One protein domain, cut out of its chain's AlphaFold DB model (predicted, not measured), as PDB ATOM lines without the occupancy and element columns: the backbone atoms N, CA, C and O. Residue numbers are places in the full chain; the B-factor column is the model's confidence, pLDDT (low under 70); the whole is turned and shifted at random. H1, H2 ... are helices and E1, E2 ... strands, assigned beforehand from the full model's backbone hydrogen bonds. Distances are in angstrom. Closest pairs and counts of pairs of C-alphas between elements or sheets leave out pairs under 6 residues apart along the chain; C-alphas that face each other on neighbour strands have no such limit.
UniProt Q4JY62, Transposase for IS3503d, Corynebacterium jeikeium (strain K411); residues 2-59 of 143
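This is residues 2 to 59 of the 143 residues of the protein "Transposase for IS3503d" of Corynebacterium jeikeium (strain K411) (UniProt Q4JY62). The printed part is a long rod of three pieces in succession: a two-stranded hairpin, E1 and E2, at one end, the single helix H1 in the middle, and a winding stretch with no named element, residues 36 to 59, at the other end. Residues 9 to 14, in the turn of the hairpin, stick out free, and residues 54 to 59 fold back at the far end. The 58 printed residues include two named strands and one named helix, in the order E1, E2, H1, with the strands antiparallel. The class is mixed, helices and strands, though under half of the residues are in named elements. The whole is extended, with a radius of gyration of the C-alphas of 19.4 A and spans of 57 by 21 by 18 A.

E1, residues 4 to 8, and E2, residues 15 to 19, form a hairpin, antiparallel at 145 degrees between their directions. The C-alphas of Lys 4 and Tyr 19 face each other at 4.3 A. N 5 and O 18 are within hydrogen-bond range at 2.8 A, as are N 7 and O 16 at 2.9 A. E1 and H1, residues 22 to 35, are apart. In H1 every O i to N i+4 pair is within hydrogen-bond range.

E1 begins at C-alpha 4, (98.576, 107.696, 96.449), and is 13.1 A long from first to last C-alpha. E2 measures 13.2 A. H1 measures 19.8 A and ends at C-alpha 35, (102.069, 86.512, 81.971).

The two C-alphas farthest apart are those of Gly 13 and Asp 54, 57.1 A. The link from E1 to E2 is short, with 6 residues, and that from E2 to H1 is tight, with 2 residues. The printed part has no cut. Its mean pLDDT is 90.9, and no printed residue is under 70.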
ATOM      1  N   ASN A   2      99.981 100.582  96.589       87.56
ATOM      2  CA  ASN A   2      98.664 101.248  96.596       87.56
ATOM      3  C   ASN A   2      98.685 102.664  97.191       87.56
ATOM      4  O   ASN A   2      97.632 103.286  97.309       87.56
ATOM      5  N   GLU A   3      99.865 103.165  97.553       92.25
ATOM      6  CA  GLU A   3     100.042 104.534  98.020       92.25
ATOM      7  C   GLU A   3      99.679 105.538  96.919       92.25
ATOM      8  O   GLU A   3      99.937 105.310  95.726       92.25
ATOM      9  N   LYS A   4      99.034 106.630  97.331       93.56
ATOM     10  CA  LYS A   4      98.576 107.696  96.449       93.56
ATOM     11  C   LYS A   4      99.042 109.040  96.981       93.56
ATOM     12  O   LYS A   4      98.858 109.334  98.158       93.56
ATOM     13  N   THR A   5      99.543 109.874  96.083       93.81
ATOM     14  CA  THR A   5      99.937 111.254  96.354       93.81
ATOM     15  C   THR A   5      98.953 112.189  95.665       93.81
ATOM     16  O   THR A   5      98.491 111.929  94.550       93.81
ATOM     17  N   THR A   6      98.599 113.277  96.336       95.19
ATOM     18  CA  THR A   6      97.764 114.323  95.749       95.19
ATOM     19  C   THR A   6      98.650 115.262  94.939       95.19
ATOM     20  O   THR A   6      99.605 115.817  95.474       95.19
ATOM     21  N   ILE A   7      98.329 115.447  93.663       93.00
ATOM     22  CA  ILE A   7      98.972 116.423  92.783       93.00
ATOM     23  C   ILE A   7      97.952 117.483  92.373       93.00
ATOM     24  O   ILE A   7      96.753 117.203  92.300       93.00
ATOM     25  N   LYS A   8      98.422 118.701  92.117       93.88
ATOM     26  CA  LYS A   8      97.598 119.785  91.579       93.88
ATOM     27  C   LYS A   8      97.774 119.826  90.064       93.88
ATOM     28  O   LYS A   8      98.905 119.897  89.592       93.88
ATOM     29  N   ASP A   9      96.675 119.758  89.324       87.19
ATOM     30  CA  ASP A   9      96.689 119.880  87.869       87.19
ATOM     31  C   ASP A   9      97.067 121.326  87.477       87.19
ATOM     32  O   ASP A   9      96.403 122.264  87.930       87.19
ATOM     33  N   PRO A  10      98.124 121.538  86.670       87.50
ATOM     34  CA  PRO A  10      98.543 122.874  86.255       87.50
ATOM     35  C   PRO A  10      97.551 123.568  85.309       87.50
ATOM     36  O   PRO A  10      97.554 124.795  85.260       87.50
ATOM     37  N   ALA A  11      96.709 122.828  84.581       89.12
ATOM     38  CA  ALA A  11      95.749 123.394  83.632       89.12
ATOM     39  C   ALA A  11      94.416 123.764  84.297       89.12
ATOM     40  O   ALA A  11      93.866 124.831  84.038       89.12
ATOM     41  N   THR A  12      93.892 122.892  85.162       89.50
ATOM     42  CA  THR A  12      92.573 123.078  85.798       89.50
ATOM     43  C   THR A  12      92.649 123.596  87.236       89.50
ATOM     44  O   THR A  12      91.644 124.027  87.796       89.50
ATOM     45  N   GLY A  13      93.825 123.549  87.871       90.75
ATOM     46  CA  GLY A  13      94.025 123.936  89.269       90.75
ATOM     47  C   GLY A  13      93.434 122.962  90.297       90.75
ATOM     48  O   GLY A  13      93.608 123.181  91.499       90.75
ATOM     49  N   ALA A  14      92.763 121.895  89.851       92.94
ATOM     50  CA  ALA A  14      92.117 120.907  90.704       92.94
ATOM     51  C   ALA A  14      93.126 119.930  91.331       92.94
ATOM     52  O   ALA A  14      94.181 119.631  90.768       92.94
ATOM     53  N   TYR A  15      92.784 119.392  92.503       93.00
ATOM     54  CA  TYR A  15      93.577 118.353  93.159       93.00
ATOM     55  C   TYR A  15      93.137 116.964  92.700       93.00
ATOM     56  O   TYR A  15      91.972 116.596  92.834       93.00
ATOM     57  N   THR A  16      94.091 116.162  92.230       93.06
ATOM     58  CA  THR A  16      93.869 114.772  91.819       93.06
ATOM     59  C   THR A  16      94.764 113.836  92.622       93.06
ATOM     60  O   THR A  16      95.937 114.123  92.856       93.06
ATOM     61  N   LYS A  17      94.229 112.687  93.045       92.19
ATOM     62  CA  LYS A  17      95.018 111.627  93.689       92.19
ATOM     63  C   LYS A  17      95.581 110.681  92.633       92.19
ATOM     64  O   LYS A  17      94.824 109.944  92.003       92.19
ATOM     65  N   VAL A  18      96.901 110.649  92.490       91.94
ATOM     66  CA  VAL A  18      97.618 109.729  91.594       91.94
ATOM     67  C   VAL A  18      98.406 108.702  92.395       91.94
ATOM     68  O   VAL A  18      98.734 108.927  93.556       91.94
ATOM     69  N   TYR A  19      98.702 107.546  91.802       94.12
ATOM     70  CA  TYR A  19      99.553 106.552  92.460       94.12
ATOM     71  C   TYR A  19     100.988 107.061  92.553       94.12
ATOM     72  O   TYR A  19     101.574 107.429  91.537       94.12
ATOM     73  N   THR A  20     101.571 106.992  93.748       92.44
ATOM     74  CA  THR A  20     102.937 107.467  94.017       92.44
ATOM     75  C   THR A  20     103.964 106.757  93.132       92.44
ATOM     76  O   THR A  20     104.855 107.378  92.563       92.44
ATOM     77  N   HIS A  21     103.788 105.451  92.910       92.88
ATOM     78  CA  HIS A  21     104.669 104.636  92.068       92.88
ATOM     79  C   HIS A  21     104.044 104.306  90.708       92.88
ATOM     80  O   HIS A  21     103.993 103.141  90.308       92.88
ATOM     81  N   GLN A  22     103.551 105.316  89.986       92.50
ATOM     82  CA  GLN A  22     102.856 105.113  88.709       92.50
ATOM     83  C   GLN A  22     103.674 104.285  87.703       92.50
ATOM     84  O   GLN A  22     103.152 103.314  87.157       92.50
ATOM     85  N   ARG A  23     104.960 104.613  87.497       93.19
ATOM     86  CA  ARG A  23     105.839 103.900  86.546       93.19
ATOM     87  C   ARG A  23     106.026 102.429  86.916       93.19
ATOM     88  O   ARG A  23     105.901 101.560  86.061       93.19
ATOM     89  N   VAL A  24     106.281 102.150  88.194       94.50
ATOM     90  CA  VAL A  24     106.514 100.780  88.674       94.50
ATOM     91  C   VAL A  24     105.231  99.956  88.587       94.50
ATOM     92  O   VAL A  24     105.254  98.809  88.154       94.50
ATOM     93  N   ARG A  25     104.086 100.560  88.923       94.81
ATOM     94  CA  ARG A  25     102.779  99.918  88.785       94.81
ATOM     95  C   ARG A  25     102.449  99.625  87.322       94.81
ATOM     96  O   ARG A  25     101.961  98.539  87.035       94.81
ATOM     97  N   ALA A  26     102.733 100.550  86.406       94.12
ATOM     98  CA  ALA A  26     102.548 100.333  84.972       94.12
ATOM     99  C   ALA A  26     103.435  99.190  84.450       94.12
ATOM    100  O   ALA A  26     102.936  98.308  83.756       94.12
ATOM    101  N   ALA A  27     104.712  99.150  84.845       95.75
ATOM    102  CA  ALA A  27     105.619  98.056  84.498       95.75
ATOM    103  C   ALA A  27     105.116  96.704  85.033       95.75
ATOM    104  O   ALA A  27     105.037  95.736  84.279       95.75
ATOM    105  N   TYR A  28     104.689  96.654  86.300       95.00
ATOM    106  CA  TYR A  28     104.101  95.455  86.898       95.00
ATOM    107  C   TYR A  28     102.850  94.990  86.145       95.00
ATOM    108  O   TYR A  28     102.739  93.816  85.813       95.00
ATOM    109  N   GLN A  29     101.919  95.899  85.841       95.12
ATOM    110  CA  GLN A  29     100.697  95.554  85.108       95.12
ATOM    111  C   GLN A  29     100.992  95.095  83.674       95.12
ATOM    112  O   GLN A  29     100.322  94.192  83.181       95.12
ATOM    113  N   SER A  30     102.008  95.667  83.023       95.44
ATOM    114  CA  SER A  30     102.471  95.223  81.705       95.44
ATOM    115  C   SER A  30     102.976  93.776  81.749       95.44
ATOM    116  O   SER A  30     102.492  92.928  80.999       95.44
ATOM    117  N   LEU A  31     103.863  93.459  82.697       95.06
ATOM    118  CA  LEU A  31     104.373  92.098  82.889       95.06
ATOM    119  C   LEU A  31     103.266  91.119  83.293       95.06
ATOM    120  O   LEU A  31     103.187  90.024  82.745       95.06
ATOM    121  N   LEU A  32     102.369  91.524  84.195       95.75
ATOM    122  CA  LEU A  32     101.227  90.714  84.614       95.75
ATOM    123  C   LEU A  32     100.285  90.413  83.441       95.75
ATOM    124  O   LEU A  32      99.782  89.302  83.330       95.75
ATOM    125  N   SER A  33     100.055  91.388  82.559       96.06
ATOM    126  CA  SER A  33      99.258  91.209  81.341       96.06
ATOM    127  C   SER A  33      99.907  90.232  80.359       96.06
ATOM    128  O   SER A  33      99.205  89.438  79.740       96.06
ATOM    129  N   LEU A  34     101.233  90.271  80.201       93.56
ATOM    130  CA  LEU A  34     101.962  89.314  79.362       93.56
ATOM    131  C   LEU A  34     101.929  87.905  79.954       93.56
ATOM    132  O   LEU A  34     101.657  86.953  79.232       93.56
ATOM    133  N   HIS A  35     102.137  87.786  81.266       92.25
ATOM    134  CA  HIS A  35     102.069  86.512  81.971       92.25
ATOM    135  C   HIS A  35     100.675  85.879  81.881       92.25
ATOM    136  O   HIS A  35     100.563  84.718  81.529       92.25
ATOM    137  N   ARG A  36      99.606  86.652  82.110       93.56
ATOM    138  CA  ARG A  36      98.214  86.172  81.994       93.56
ATOM    139  C   ARG A  36      97.809  85.739  80.585       93.56
ATOM    140  O   ARG A  36      96.764  85.120  80.434       93.56
ATOM    141  N   ARG A  37      98.566  86.150  79.570       91.88
ATOM    142  CA  ARG A  37      98.360  85.767  78.168       91.88
ATOM    143  C   ARG A  37      99.322  84.668  77.720       91.88
ATOM    144  O   ARG A  37      99.386  84.408  76.527       91.88
ATOM    145  N   ASP A  38     100.107  84.106  78.639       88.75
ATOM    146  CA  ASP A  38     101.129  83.095  78.354       88.75
ATOM    147  C   ASP A  38     102.151  83.546  77.290       88.75
ATOM    148  O   ASP A  38     102.698  82.751  76.534       88.75
ATOM    149  N   LEU A  39     102.429  84.856  77.228       88.00
ATOM    150  CA  LEU A  39     103.384  85.457  76.283       88.00
ATOM    151  C   LEU A  39     104.778  85.663  76.882       88.00
ATOM    152  O   LEU A  39     105.676  86.174  76.213       88.00
ATOM    153  N   LEU A  40     104.962  85.326  78.157       89.62
ATOM    154  CA  LEU A  40     106.238  85.453  78.848       89.62
ATOM    155  C   LEU A  40     106.924  84.086  78.907       89.62
ATOM    156  O   LEU A  40     106.282  83.100  79.243       89.62
ATOM    157  N   PHE A  41     108.229  84.044  78.622       88.56
ATOM    158  CA  PHE A  41     109.034  82.812  78.641       88.56
ATOM    159  C   PHE A  41     108.509  81.692  77.725       88.56
ATOM    160  O   PHE A  41     108.657  80.513  78.035       88.56
ATOM    161  N   THR A  42     107.938  82.052  76.575       90.06
ATOM    162  CA  THR A  42     107.395  81.095  75.596       90.06
ATOM    163  C   THR A  42     108.424  80.076  75.106       90.06
ATOM    164  O   THR A  42     108.051  78.968  74.763       90.06
ATOM    165  N   TYR A  43     109.720  80.395  75.140       89.12
ATOM    166  CA  TYR A  43     110.798  79.447  74.829       89.12
ATOM    167  C   TYR A  43     110.913  78.274  75.820       89.12
ATOM    168  O   TYR A  43     111.475  77.246  75.469       89.12
ATOM    169  N   LEU A  44     110.408  78.406  77.057       90.38
ATOM    170  CA  LEU A  44     110.394  77.303  78.028       90.38
ATOM    171  C   LEU A  44     109.200  76.379  77.823       90.38
ATOM    172  O   LEU A  44     109.313  75.181  78.060       90.38
ATOM    173  N   GLN A  45     108.048  76.946  77.471       89.00
ATOM    174  CA  GLN A  45     106.776  76.244  77.302       89.00
ATOM    175  C   GLN A  45     106.093  76.788  76.039       89.00
ATOM    176  O   GLN A  45     105.201  77.639  76.135       89.00
ATOM    177  N   PRO A  46     106.564  76.371  74.852       89.00
ATOM    178  CA  PRO A  46     106.048  76.882  73.594       89.00
ATOM    179  C   PRO A  46     104.585  76.461  73.407       89.00
ATOM    180  O   PRO A  46     104.229  75.314  73.694       89.00
ATOM    181  N   PRO A  47     103.714  77.368  72.932       87.44
ATOM    182  CA  PRO A  47     102.344  77.020  72.591       87.44
ATOM    183  C   PRO A  47     102.283  75.862  71.579       87.44
ATOM    184  O   PRO A  47     103.135  75.780  70.693       87.44
ATOM    185  N   PRO A  48     101.237  75.014  71.605       86.06
ATOM    186  CA  PRO A  48     101.109  73.884  70.673       86.06
ATOM    187  C   PRO A  48     101.071  74.289  69.193       86.06
ATOM    188  O   PRO A  48     101.294  73.469  68.312       86.06
ATOM    189  N   THR A  49     100.747  75.552  68.911       88.25
ATOM    190  CA  THR A  49     100.673  76.124  67.562       88.25
ATOM    191  C   THR A  49     102.025  76.606  67.031       88.25
ATOM    192  O   THR A  49     102.079  77.165  65.937       88.25
ATOM    193  N   THR A  50     103.106  76.490  67.806       87.06
ATOM    194  CA  THR A  50     104.436  76.947  67.392       87.06
ATOM    195  C   THR A  50     105.010  76.014  66.326       87.06
ATOM    196  O   THR A  50     105.099  74.810  66.535       87.06
ATOM    197  N   ILE A  51     105.397  76.589  65.183       87.56
ATOM    198  CA  ILE A  51     105.901  75.857  64.008       87.56
ATOM    199  C   ILE A  51     107.218  75.138  64.324       87.56
ATOM    200  O   ILE A  51     107.396  73.987  63.943       87.56
ATOM    201  N   ASP A  52     108.117  75.818  65.039       87.25
ATOM    202  CA  ASP A  52     109.434  75.303  65.410       87.25
ATOM    203  C   ASP A  52     109.721  75.601  66.896       87.25
ATOM    204  O   ASP A  52     110.267  76.657  67.236       87.25
ATOM    205  N   PRO A  53     109.247  74.731  67.808       86.12
ATOM    206  CA  PRO A  53     109.367  74.938  69.251       86.12
ATOM    207  C   PRO A  53     110.813  74.880  69.759       86.12
ATOM    208  O   PRO A  53     111.154  75.599  70.698       86.12
ATOM    209  N   ASP A  54     111.653  74.053  69.133       85.69
ATOM    210  CA  ASP A  54     113.020  73.775  69.587       85.69
ATOM    211  C   ASP A  54     113.980  74.936  69.288       85.69
ATOM    212  O   ASP A  54     114.955  75.146  70.012       85.69
ATOM    213  N   ASN A  55     113.682  75.739  68.262       86.00
ATOM    214  CA  ASN A  55     114.497  76.889  67.862       86.00
ATOM    215  C   ASN A  55     113.987  78.236  68.403       86.00
ATOM    216  O   ASN A  55     114.407  79.303  67.937       86.00
ATOM    217  N   LEU A  56     113.097  78.235  69.400       86.88
ATOM    218  CA  LEU A  56     112.579  79.479  69.958       86.88
ATOM    219  C   LEU A  56     113.643  80.194  70.807       86.88
ATOM    220  O   LEU A  56     114.064  79.729  71.866       86.88
ATOM    221  N   ALA A  57     114.073  81.370  70.352       86.44
ATOM    222  CA  ALA A  57     115.099  82.141  71.043       86.44
ATOM    223  C   ALA A  57     114.602  82.686  72.396       86.44
ATOM    224  O   ALA A  57     113.542  83.306  72.492       86.44
ATOM    225  N   ALA A  58     115.423  82.539  73.441       86.44
ATOM    226  CA  ALA A  58     115.140  83.098  74.767       86.44
ATOM    227  C   ALA A  58     115.281  84.630  74.830       86.44
ATOM    228  O   ALA A  58     114.760  85.274  75.744       86.44
ATOM    229  N   THR A  59     116.007  85.223  73.879       84.00
ATOM    230  CA  THR A  59     116.265  86.663  73.806       84.00
ATOM    231  C   THR A  59     115.856  87.219  72.450       84.00
ATOM    232  O   THR A  59     115.819  86.515  71.443       84.00
TER     233      THR A  59